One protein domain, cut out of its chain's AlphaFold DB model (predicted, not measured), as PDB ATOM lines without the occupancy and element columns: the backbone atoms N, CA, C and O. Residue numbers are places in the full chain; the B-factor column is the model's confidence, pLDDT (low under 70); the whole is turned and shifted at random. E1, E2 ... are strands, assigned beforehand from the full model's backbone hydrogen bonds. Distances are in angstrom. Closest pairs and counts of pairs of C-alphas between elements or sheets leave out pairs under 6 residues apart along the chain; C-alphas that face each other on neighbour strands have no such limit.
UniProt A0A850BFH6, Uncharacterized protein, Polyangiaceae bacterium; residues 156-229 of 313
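Overview. This is residues 156 to 229 of the 313 residues of an uncharacterized protein of Polyangiaceae bacterium (UniProt A0A850BFH6). The chain winds in stacked turns, a short solenoid of triangular outline: E1, E4 and E6 make one wall, E2 with the parts of E5 and E7 before their bends a second, and E3 with the parts of E5 and E7 after their bends the third. The printed part has 74 residues, no named helix and seven strands, E1 to E7 in that order; its class is all strand. E1, E4 and E6, in that order, form a parallel sheet, while E2, E3 and E7 each pair parallel with E5 in a branched sheet. The whole is compact, with a radius of gyration of the C-alphas of 11.9 A and spans of 28 by 26 by 21 A.

Arrangement. Look first at residues 157 to 158, in a short parallel pairing with residues 181 to 182 of E3, residues 177 to 182. Then find E1, residues 162 to 166, parallel to its neighbour E4, residues 186 to 190, with N 164 and O 187 3.1 A apart. E6, residues 210 to 213, is E4's other parallel neighbour, with N 211 and O 186 2.9 A apart. E5, residues 194 to 206, bends by 127 degrees at residue 200. On one side of it find E2, residues 170 to 174, with N 172 and O 195 2.9 A apart, and E3, with N 203 and O 178 2.9 A apart. On the other side is E7, residues 218 to 226, which bends by 109 degrees at residue 223; N 196 and O 219 are 3.0 A apart. These N and O pairs are within hydrogen-bond range. The twisted branched sheet and the sheet E1 E4 E6 form a sandwich, two sheets face to face, with 21 pairs of C-alphas within 10 A.

Along the chain. Find C-alpha 162 at (-43.129, 9.237, 32.937), where E1 begins. From first to last C-alpha, E1 measures 13.4 A, E2 13.7 A, E3 16.6 A, E4 13.3 A, E5 17.5 A, E6 10.2 A and E7 16.9 A. E7 ends at C-alpha 226, (-54.931, 24.150, 27.310).

Size, cuts and confidence. The two C-alphas farthest apart, those of Gly 159 and Glu 216, are 30.2 A apart. The printed part has no cut, and the six links between the strands are tight. Mean pLDDT of the printed part is 71.4; 30 residues are under 70, among them 201 to 209.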
ATOM      1  N   LEU A 156     -53.511   6.367  34.608       88.38
ATOM      2  CA  LEU A 156     -52.090   6.229  34.929       88.38
ATOM      3  C   LEU A 156     -51.635   7.468  35.702       88.38
ATOM      4  O   LEU A 156     -51.552   8.555  35.138       88.38
ATOM      5  N   ALA A 157     -51.336   7.291  36.988       85.06
ATOM      6  CA  ALA A 157     -50.804   8.338  37.852       85.06
ATOM      7  C   ALA A 157     -49.334   8.043  38.165       85.06
ATOM      8  O   ALA A 157     -49.014   6.970  38.676       85.06
ATOM      9  N   VAL A 158     -48.445   8.990  37.860       88.00
ATOM     10  CA  VAL A 158     -46.997   8.830  38.050       88.00
ATOM     11  C   VAL A 158     -46.469   9.931  38.963       88.00
ATOM     12  O   VAL A 158     -46.587  11.118  38.661       88.00
ATOM     13  N   GLY A 159     -45.880   9.526  40.093       84.56
ATOM     14  CA  GLY A 159     -45.421  10.456  41.128       84.56
ATOM     15  C   GLY A 159     -44.205  11.290  40.719       84.56
ATOM     16  O   GLY A 159     -44.199  12.496  40.934       84.56
ATOM     17  N   ALA A 160     -43.192  10.663  40.111       82.56
ATOM     18  CA  ALA A 160     -41.957  11.341  39.710       82.56
ATOM     19  C   ALA A 160     -41.938  11.667  38.210       82.56
ATOM     20  O   ALA A 160     -42.225  12.794  37.827       82.56
ATOM     21  N   ALA A 161     -41.619  10.704  37.347       80.12
ATOM     22  CA  ALA A 161     -41.496  10.950  35.912       80.12
ATOM     23  C   ALA A 161     -42.077   9.802  35.091       80.12
ATOM     24  O   ALA A 161     -41.862   8.634  35.418       80.12
ATOM     25  N   LEU A 162     -42.776  10.159  34.012       85.75
ATOM     26  CA  LEU A 162     -43.129   9.237  32.937       85.75
ATOM     27  C   LEU A 162     -42.164   9.472  31.771       85.75
ATOM     28  O   LEU A 162     -42.030  10.603  31.295       85.75
ATOM     29  N   ILE A 163     -41.494   8.407  31.337       84.56
ATOM     30  CA  ILE A 163     -40.523   8.440  30.243       84.56
ATOM     31  C   ILE A 163     -40.936   7.399  29.209       84.56
ATOM     32  O   ILE A 163     -40.888   6.204  29.494       84.56
ATOM     33  N   ASP A 164     -41.280   7.869  28.012       85.19
ATOM     34  CA  ASP A 164     -41.528   7.023  26.848       85.19
ATOM     35  C   ASP A 164     -40.401   7.251  25.833       85.19
ATOM     36  O   ASP A 164     -40.210   8.360  25.322       85.19
ATOM     37  N   ALA A 165     -39.638   6.197  25.548       81.50
ATOM     38  CA  ALA A 165     -38.532   6.233  24.597       81.50
ATOM     39  C   ALA A 165     -38.670   5.091  23.591       81.50
ATOM     40  O   ALA A 165     -38.823   3.930  23.972       81.50
ATOM     41  N   SER A 166     -38.609   5.420  22.302       81.81
ATOM     42  CA  SER A 166     -38.765   4.448  21.222       81.81
ATOM     43  C   SER A 166     -37.853   4.773  20.043       81.81
ATOM     44  O   SER A 166     -37.659   5.932  19.678       81.81
ATOM     45  N   LEU A 167     -37.324   3.727  19.405       80.50
ATOM     46  CA  LEU A 167     -36.683   3.832  18.089       80.50
ATOM     47  C   LEU A 167     -37.706   3.869  16.940       80.50
ATOM     48  O   LEU A 167     -37.299   3.867  15.781       80.50
ATOM     49  N   GLY A 168     -39.005   3.880  17.244       77.25
ATOM     50  CA  GLY A 168     -40.097   4.115  16.301       77.25
ATOM     51  C   GLY A 168     -40.999   5.261  16.763       77.25
ATOM     52  O   GLY A 168     -40.585   6.113  17.548       77.25
ATOM     53  N   HIS A 169     -42.243   5.277  16.288       73.94
ATOM     54  CA  HIS A 169     -43.220   6.309  16.644       73.94
ATOM     55  C   HIS A 169     -43.726   6.147  18.085       73.94
ATOM     56  O   HIS A 169     -43.952   5.029  18.555       73.94
ATOM     57  N   ILE A 170     -43.957   7.273  18.761       81.06
ATOM     58  CA  ILE A 170     -44.722   7.339  20.012       81.06
ATOM     59  C   ILE A 170     -46.024   8.071  19.691       81.06
ATOM     60  O   ILE A 170     -46.008   9.246  19.332       81.06
ATOM     61  N   GLY A 171     -47.148   7.366  19.795       76.12
ATOM     62  CA  GLY A 171     -48.473   7.918  19.531       76.12
ATOM     63  C   GLY A 171     -49.384   7.786  20.744       76.12
ATOM     64  O   GLY A 171     -49.490   6.704  21.322       76.12
ATOM     65  N   ALA A 172     -50.067   8.867  21.107       76.31
ATOM     66  CA  ALA A 172     -51.194   8.849  22.030       76.31
ATOM     67  C   ALA A 172     -52.467   9.216  21.258       76.31
ATOM     68  O   ALA A 172     -52.554  10.295  20.680       76.31
ATOM     69  N   GLN A 173     -53.454   8.318  21.235       71.56
ATOM     70  CA  GLN A 173     -54.739   8.563  20.580       71.56
ATOM     71  C   GLN A 173     -55.880   8.382  21.582       71.56
ATOM     72  O   GLN A 173     -55.920   7.390  22.313       71.56
ATOM     73  N   SER A 174     -56.814   9.332  21.623       71.31
ATOM     74  CA  SER A 174     -58.043   9.231  22.416       71.31
ATOM     75  C   SER A 174     -59.222   9.793  21.632       71.31
ATOM     76  O   SER A 174     -59.173  10.912  21.135       71.31
ATOM     77  N   SER A 175     -60.330   9.057  21.564       71.50
ATOM     78  CA  SER A 175     -61.544   9.520  20.876       71.50
ATOM     79  C   SER A 175     -62.287  10.638  21.616       71.50
ATOM     80  O   SER A 175     -63.226  11.218  21.077       71.50
ATOM     81  N   SER A 176     -61.909  10.935  22.863       71.94
ATOM     82  CA  SER A 176     -62.571  11.953  23.678       71.94
ATOM     83  C   SER A 176     -61.564  12.799  24.450       71.94
ATOM     84  O   SER A 176     -61.074  13.798  23.935       71.94
ATOM     85  N   VAL A 177     -61.254  12.431  25.687       63.03
ATOM     86  CA  VAL A 177     -60.362  13.189  26.564       63.03
ATOM     87  C   VAL A 177     -59.091  12.388  26.800       63.03
ATOM     88  O   VAL A 177     -59.137  11.177  27.024       63.03
ATOM     89  N   PHE A 178     -57.951  13.065  26.751       71.12
ATOM     90  CA  PHE A 178     -56.672  12.541  27.210       71.12
ATOM     91  C   PHE A 178     -56.219  13.374  28.407       71.12
ATOM     92  O   PHE A 178     -56.221  14.605  28.364       71.12
ATOM     93  N   THR A 179     -55.875  12.711  29.509       63.78
ATOM     94  CA  THR A 179     -55.359  13.375  30.709       63.78
ATOM     95  C   THR A 179     -54.100  12.667  31.163       63.78
ATOM     96  O   THR A 179     -54.130  11.474  31.462       63.78
ATOM     97  N   LEU A 180     -53.008  13.420  31.240       69.56
ATOM     98  CA  LEU A 180     -51.731  12.947  31.751       69.56
ATOM     99  C   LEU A 180     -51.262  13.879  32.871       69.56
ATOM    100  O   LEU A 180     -51.110  15.084  32.672       69.56
ATOM    101  N   MET A 181     -51.055  13.306  34.054       64.44
ATOM    102  CA  MET A 181     -50.561  14.010  35.235       64.44
ATOM    103  C   MET A 181     -49.233  13.391  35.665       64.44
ATOM    104  O   MET A 181     -49.182  12.204  36.000       64.44
ATOM    105  N   ALA A 182     -48.172  14.197  35.664       64.75
ATOM    106  CA  ALA A 182     -46.857  13.813  36.165       64.75
ATOM    107  C   ALA A 182     -46.424  14.795  37.259       64.75
ATOM    108  O   ALA A 182     -46.392  16.006  37.033       64.75
ATOM    109  N   GLY A 183     -46.094  14.274  38.445       53.09
ATOM    110  CA  GLY A 183     -45.660  15.110  39.571       53.09
ATOM    111  C   GLY A 183     -44.319  15.811  39.331       53.09
ATOM    112  O   GLY A 183     -44.098  16.904  39.843       53.09
ATOM    113  N   GLY A 184     -43.446  15.219  38.513       71.38
ATOM    114  CA  GLY A 184     -42.213  15.818  38.006       71.38
ATOM    115  C   GLY A 184     -42.313  16.129  36.514       71.38
ATOM    116  O   GLY A 184     -43.186  16.881  36.092       71.38
ATOM    117  N   GLY A 185     -41.388  15.592  35.713       67.56
ATOM    118  CA  GLY A 185     -41.300  15.857  34.273       67.56
ATOM    119  C   GLY A 185     -41.918  14.769  33.392       67.56
ATOM    120  O   GLY A 185     -42.063  13.616  33.806       67.56
ATOM    121  N   ILE A 186     -42.234  15.137  32.152       70.19
ATOM    122  CA  ILE A 186     -42.595  14.206  31.072       70.19
ATOM    123  C   ILE A 186     -41.513  14.307  30.002       70.19
ATOM    124  O   ILE A 186     -41.212  15.411  29.543       70.19
ATOM    125  N   ALA A 187     -40.951  13.167  29.598       72.00
ATOM    126  CA  ALA A 187     -39.999  13.084  28.494       72.00
ATOM    127  C   ALA A 187     -40.485  12.071  27.450       72.00
ATOM    128  O   ALA A 187     -40.613  10.881  27.747       72.00
ATOM    129  N   ARG A 188     -40.739  12.546  26.227       77.88
ATOM    130  CA  ARG A 188     -41.056  11.707  25.062       77.88
ATOM    131  C   ARG A 188     -39.960  11.872  24.017       77.88
ATOM    132  O   ARG A 188     -39.739  12.981  23.528       77.88
ATOM    133  N   ALA A 189     -39.273  10.780  23.688       65.12
ATOM    134  CA  ALA A 189     -38.205  10.769  22.691       65.12
ATOM    135  C   ALA A 189     -38.442   9.656  21.664       65.12
ATOM    136  O   ALA A 189     -38.352   8.468  21.983       65.12
ATOM    137  N   ALA A 190     -38.731  10.058  20.429       66.06
ATOM    138  CA  ALA A 190     -38.913   9.160  19.296       66.06
ATOM    139  C   ALA A 190     -37.882   9.471  18.205       66.06
ATOM    140  O   ALA A 190     -37.584  10.632  17.923       66.06
ATOM    141  N   SER A 191     -37.361   8.434  17.552       52.06
ATOM    142  CA  SER A 191     -36.501   8.597  16.368       52.06
ATOM    143  C   SER A 191     -37.266   9.096  15.132       52.06
ATOM    144  O   SER A 191     -36.627   9.549  14.184       52.06
ATOM    145  N   ALA A 192     -38.599   8.992  15.149       78.25
ATOM    146  CA  ALA A 192     -39.505   9.373  14.071       78.25
ATOM    147  C   ALA A 192     -40.465  10.482  14.547       78.25
ATOM    148  O   ALA A 192     -40.048  11.633  14.700       78.25
ATOM    149  N   THR A 193     -41.722  10.127  14.832       58.16
ATOM    150  CA  THR A 193     -42.814  11.051  15.192       58.16
ATOM    151  C   THR A 193     -43.208  10.909  16.660       58.16
ATOM    152  O   THR A 193     -43.321   9.788  17.169       58.16
ATOM    153  N   VAL A 194     -43.514  12.036  17.304       71.12
ATOM    154  CA  VAL A 194     -44.344  12.080  18.517       71.12
ATOM    155  C   VAL A 194     -45.690  12.684  18.127       71.12
ATOM    156  O   VAL A 194     -45.739  13.815  17.651       71.12
ATOM    157  N   ALA A 195     -46.774  11.926  18.281       69.88
ATOM    158  CA  ALA A 195     -48.108  12.361  17.875       69.88
ATOM    159  C   ALA A 195     -49.116  12.249  19.021       69.88
ATOM    160  O   ALA A 195     -49.146  11.247  19.742       69.88
ATOM    161  N   GLU A 196     -49.973  13.258  19.144       75.38
ATOM    162  CA  GLU A 196     -51.126  13.253  20.042       75.38
ATOM    163  C   GLU A 196     -52.387  13.663  19.264       75.38
ATOM    164  O   GLU A 196     -52.488  14.781  18.755       75.38
ATOM    165  N   ASP A 197     -53.334  12.731  19.143       71.75
ATOM    166  CA  ASP A 197     -54.617  12.923  18.454       71.75
ATOM    167  C   ASP A 197     -55.752  12.680  19.450       71.75
ATOM    168  O   ASP A 197     -55.975  11.552  19.909       71.75
ATOM    169  N   VAL A 198     -56.419  13.758  19.862       67.00
ATOM    170  CA  VAL A 198     -57.417  13.716  20.935       67.00
ATOM    171  C   VAL A 198     -58.696  14.389  20.476       67.00
ATOM    172  O   VAL A 198     -58.730  15.587  20.219       67.00
ATOM    173  N   GLY A 199     -59.779  13.617  20.445       54.50
ATOM    174  CA  GLY A 199     -61.033  14.036  19.830       54.50
ATOM    175  C   GLY A 199     -61.784  15.171  20.523       54.50
ATOM    176  O   GLY A 199     -62.743  15.639  19.939       54.50
ATOM    177  N   LYS A 200     -61.436  15.586  21.754       71.19
ATOM    178  CA  LYS A 200     -62.070  16.732  22.445       71.19
ATOM    179  C   LYS A 200     -61.094  17.582  23.255       71.19
ATOM    180  O   LYS A 200     -60.967  18.780  23.036       71.19
ATOM    181  N   VAL A 201     -60.455  17.008  24.274       63.25
ATOM    182  CA  VAL A 201     -59.625  17.789  25.210       63.25
ATOM    183  C   VAL A 201     -58.386  16.998  25.592       63.25
ATOM    184  O   VAL A 201     -58.502  15.913  26.158       63.25
ATOM    185  N   ALA A 202     -57.214  17.579  25.356       68.44
ATOM    186  CA  ALA A 202     -55.965  17.130  25.951       68.44
ATOM    187  C   ALA A 202     -55.632  18.028  27.150       68.44
ATOM    188  O   ALA A 202     -55.527  19.248  27.010       68.44
ATOM    189  N   VAL A 203     -55.493  17.435  28.338       65.50
ATOM    190  CA  VAL A 203     -55.011  18.131  29.541       65.50
ATOM    191  C   VAL A 203     -53.713  17.487  29.989       65.50
ATOM    192  O   VAL A 203     -53.678  16.302  30.330       65.50
ATOM    193  N   GLN A 204     -52.654  18.287  30.033       68.44
ATOM    194  CA  GLN A 204     -51.363  17.878  30.563       68.44
ATOM    195  C   GLN A 204     -50.982  18.810  31.708       68.44
ATOM    196  O   GLN A 204     -50.909  20.024  31.537       68.44
ATOM    197  N   ALA A 205     -50.762  18.233  32.888       62.12
ATOM    198  CA  ALA A 205     -50.257  18.951  34.050       62.12
ATOM    199  C   ALA A 205     -48.896  18.365  34.422       62.12
ATOM    200  O   ALA A 205     -48.798  17.191  34.791       62.12
ATOM    201  N   VAL A 206     -47.855  19.186  34.287       62.97
ATOM    202  CA  VAL A 206     -46.461  18.795  34.516       62.97
ATOM    203  C   VAL A 206     -45.912  19.655  35.645       62.97
ATOM    204  O   VAL A 206     -45.896  20.879  35.536       62.97
ATOM    205  N   GLY A 207     -45.506  19.023  36.749       55.12
ATOM    206  CA  GLY A 207     -44.905  19.735  37.882       55.12
ATOM    207  C   GLY A 207     -43.480  20.231  37.605       55.12
ATOM    208  O   GLY A 207     -43.027  21.186  38.229       55.12
ATOM    209  N   GLY A 208     -42.779  19.589  36.666       65.44
ATOM    210  CA  GLY A 208     -41.421  19.912  36.225       65.44
ATOM    211  C   GLY A 208     -41.339  20.287  34.741       65.44
ATOM    212  O   GLY A 208     -42.204  20.972  34.204       65.44
ATOM    213  N   ALA A 209     -40.276  19.846  34.063       61.66
ATOM    214  CA  ALA A 209     -40.086  20.106  32.638       61.66
ATOM    215  C   ALA A 209     -40.867  19.109  31.765       61.66
ATOM    216  O   ALA A 209     -40.828  17.899  32.004       61.66
ATOM    217  N   LYS A 210     -41.523  19.616  30.719       71.69
ATOM    218  CA  LYS A 210     -42.030  18.819  29.600       71.69
ATOM    219  C   LYS A 210     -41.019  18.902  28.454       71.69
ATOM    220  O   LYS A 210     -40.724  19.998  27.987       71.69
ATOM    221  N   LEU A 211     -40.479  17.763  28.029       64.12
ATOM    222  CA  LEU A 211     -39.536  17.660  26.915       64.12
ATOM    223  C   LEU A 211     -40.091  16.696  25.864       64.12
ATOM    224  O   LEU A 211     -40.327  15.521  26.151       64.12
ATOM    225  N   GLU A 212     -40.279  17.185  24.642       67.31
ATOM    226  CA  GLU A 212     -40.726  16.383  23.504       67.31
ATOM    227  C   GLU A 212     -39.716  16.543  22.364       67.31
ATOM    228  O   GLU A 212     -39.454  17.654  21.907       67.31
ATOM    229  N   PHE A 213     -39.119  15.428  21.941       67.69
ATOM    230  CA  PHE A 213     -38.162  15.384  20.839       67.69
ATOM    231  C   PHE A 213     -38.706  14.471  19.739       67.69
ATOM    232  O   PHE A 213     -38.899  13.273  19.961       67.69
ATOM    233  N   ALA A 214     -38.918  15.039  18.554       67.94
ATOM    234  CA  ALA A 214     -39.256  14.315  17.333       67.94
ATOM    235  C   ALA A 214     -38.261  14.695  16.230       67.94
ATOM    236  O   ALA A 214     -37.830  15.847  16.146       67.94
ATOM    237  N   ARG A 215     -37.860  13.721  15.409       66.25
ATOM    238  CA  ARG A 215     -36.931  13.949  14.289       66.25
ATOM    239  C   ARG A 215     -37.658  14.424  13.036       66.25
ATOM    240  O   ARG A 215     -37.077  15.173  12.256       66.25
ATOM    241  N   GLU A 216     -38.877  13.932  12.839       76.81
ATOM    242  CA  GLU A 216     -39.705  14.234  11.673       76.81
ATOM    243  C   GLU A 216     -40.801  15.222  12.067       76.81
ATOM    244  O   GLU A 216     -40.558  16.426  12.053       76.81
ATOM    245  N   ASP A 217     -41.959  14.715  12.497       70.56
ATOM    246  CA  ASP A 217     -43.112  15.542  12.844       70.56
ATOM    247  C   ASP A 217     -43.443  15.473  14.343       70.56
ATOM    248  O   ASP A 217     -43.352  14.421  14.989       70.56
ATOM    249  N   GLN A 218     -43.905  16.601  14.879       69.56
ATOM    250  CA  GLN A 218     -44.665  16.666  16.122       69.56
ATOM    251  C   GLN A 218     -46.086  17.106  15.762       69.56
ATOM    252  O   GLN A 218     -46.328  18.276  15.470       69.56
ATOM    253  N   LEU A 219     -47.019  16.154  15.716       65.75
ATOM    254  CA  LEU A 219     -48.403  16.411  15.312       65.75
ATOM    255  C   LEU A 219     -49.296  16.511  16.548       65.75
ATOM    256  O   LEU A 219     -49.350  15.579  17.352       65.75
ATOM    257  N   LEU A 220     -50.025  17.621  16.663       74.94
ATOM    258  CA  LEU A 220     -51.029  17.835  17.698       74.94
ATOM    259  C   LEU A 220     -52.351  18.240  17.046       74.94
ATOM    260  O   LEU A 220     -52.462  19.329  16.482       74.94
ATOM    261  N   LYS A 221     -53.356  17.364  17.124       72.81
ATOM    262  CA  LYS A 221     -54.711  17.623  16.621       72.81
ATOM    263  C   LYS A 221     -55.708  17.436  17.756       72.81
ATOM    264  O   LYS A 221     -55.925  16.317  18.213       72.81
ATOM    265  N   VAL A 222     -56.286  18.540  18.225       71.56
ATOM    266  CA  VAL A 222     -57.229  18.552  19.350       71.56
ATOM    267  C   VAL A 222     -58.310  19.611  19.141       71.56
ATOM    268  O   VAL A 222     -58.009  20.674  18.604       71.56
ATOM    269  N   ASP A 223     -59.542  19.368  19.603       73.62
ATOM    270  CA  ASP A 223     -60.595  20.406  19.573       73.62
ATOM    271  C   ASP A 223     -60.276  21.555  20.543       73.62
ATOM    272  O   ASP A 223     -60.620  22.711  20.301       73.62
ATOM    273  N   ARG A 224     -59.630  21.243  21.676       71.31
ATOM    274  CA  ARG A 224     -59.199  22.229  22.669       71.31
ATOM    275  C   ARG A 224     -57.874  21.836  23.312       71.31
ATOM    276  O   ARG A 224     -57.797  20.823  24.014       71.31
ATOM    277  N   LEU A 225     -56.870  22.695  23.142       78.81
ATOM    278  CA  LEU A 225     -55.592  22.648  23.850       78.81
ATOM    279  C   LEU A 225     -55.592  23.670  24.990       78.81
ATOM    280  O   LEU A 225     -55.914  24.836  24.777       78.81
ATOM    281  N   ILE A 226     -55.217  23.242  26.195       74.25
ATOM    282  CA  ILE A 226     -54.931  24.150  27.310       74.25
ATOM    283  C   ILE A 226     -53.547  23.796  27.842       74.25
ATOM    284  O   ILE A 226     -53.377  22.762  28.487       74.25
ATOM    285  N   GLU A 227     -52.576  24.670  27.600       76.62
ATOM    286  CA  GLU A 227     -51.240  24.577  28.180       76.62
ATOM    287  C   GLU A 227     -51.084  25.647  29.265       76.62
ATOM    288  O   GLU A 227     -51.344  26.828  29.041       76.62
ATOM    289  N   ARG A 228     -50.695  25.233  30.474       71.44
ATOM    290  CA  ARG A 228     -50.424  26.145  31.590       71.44
ATOM    291  C   ARG A 228     -49.018  25.893  32.102       71.44
ATOM    292  O   ARG A 228     -48.768  24.877  32.745       71.44
ATOM    293  N   VAL A 229     -48.130  26.852  31.872       70.12
ATOM    294  CA  VAL A 229     -46.748  26.810  32.351       70.12
ATOM    295  C   VAL A 229     -46.625  27.717  33.574       70.12
ATOM    296  O   VAL A 229     -46.828  28.922  33.477       70.12
TER     297      VAL A 229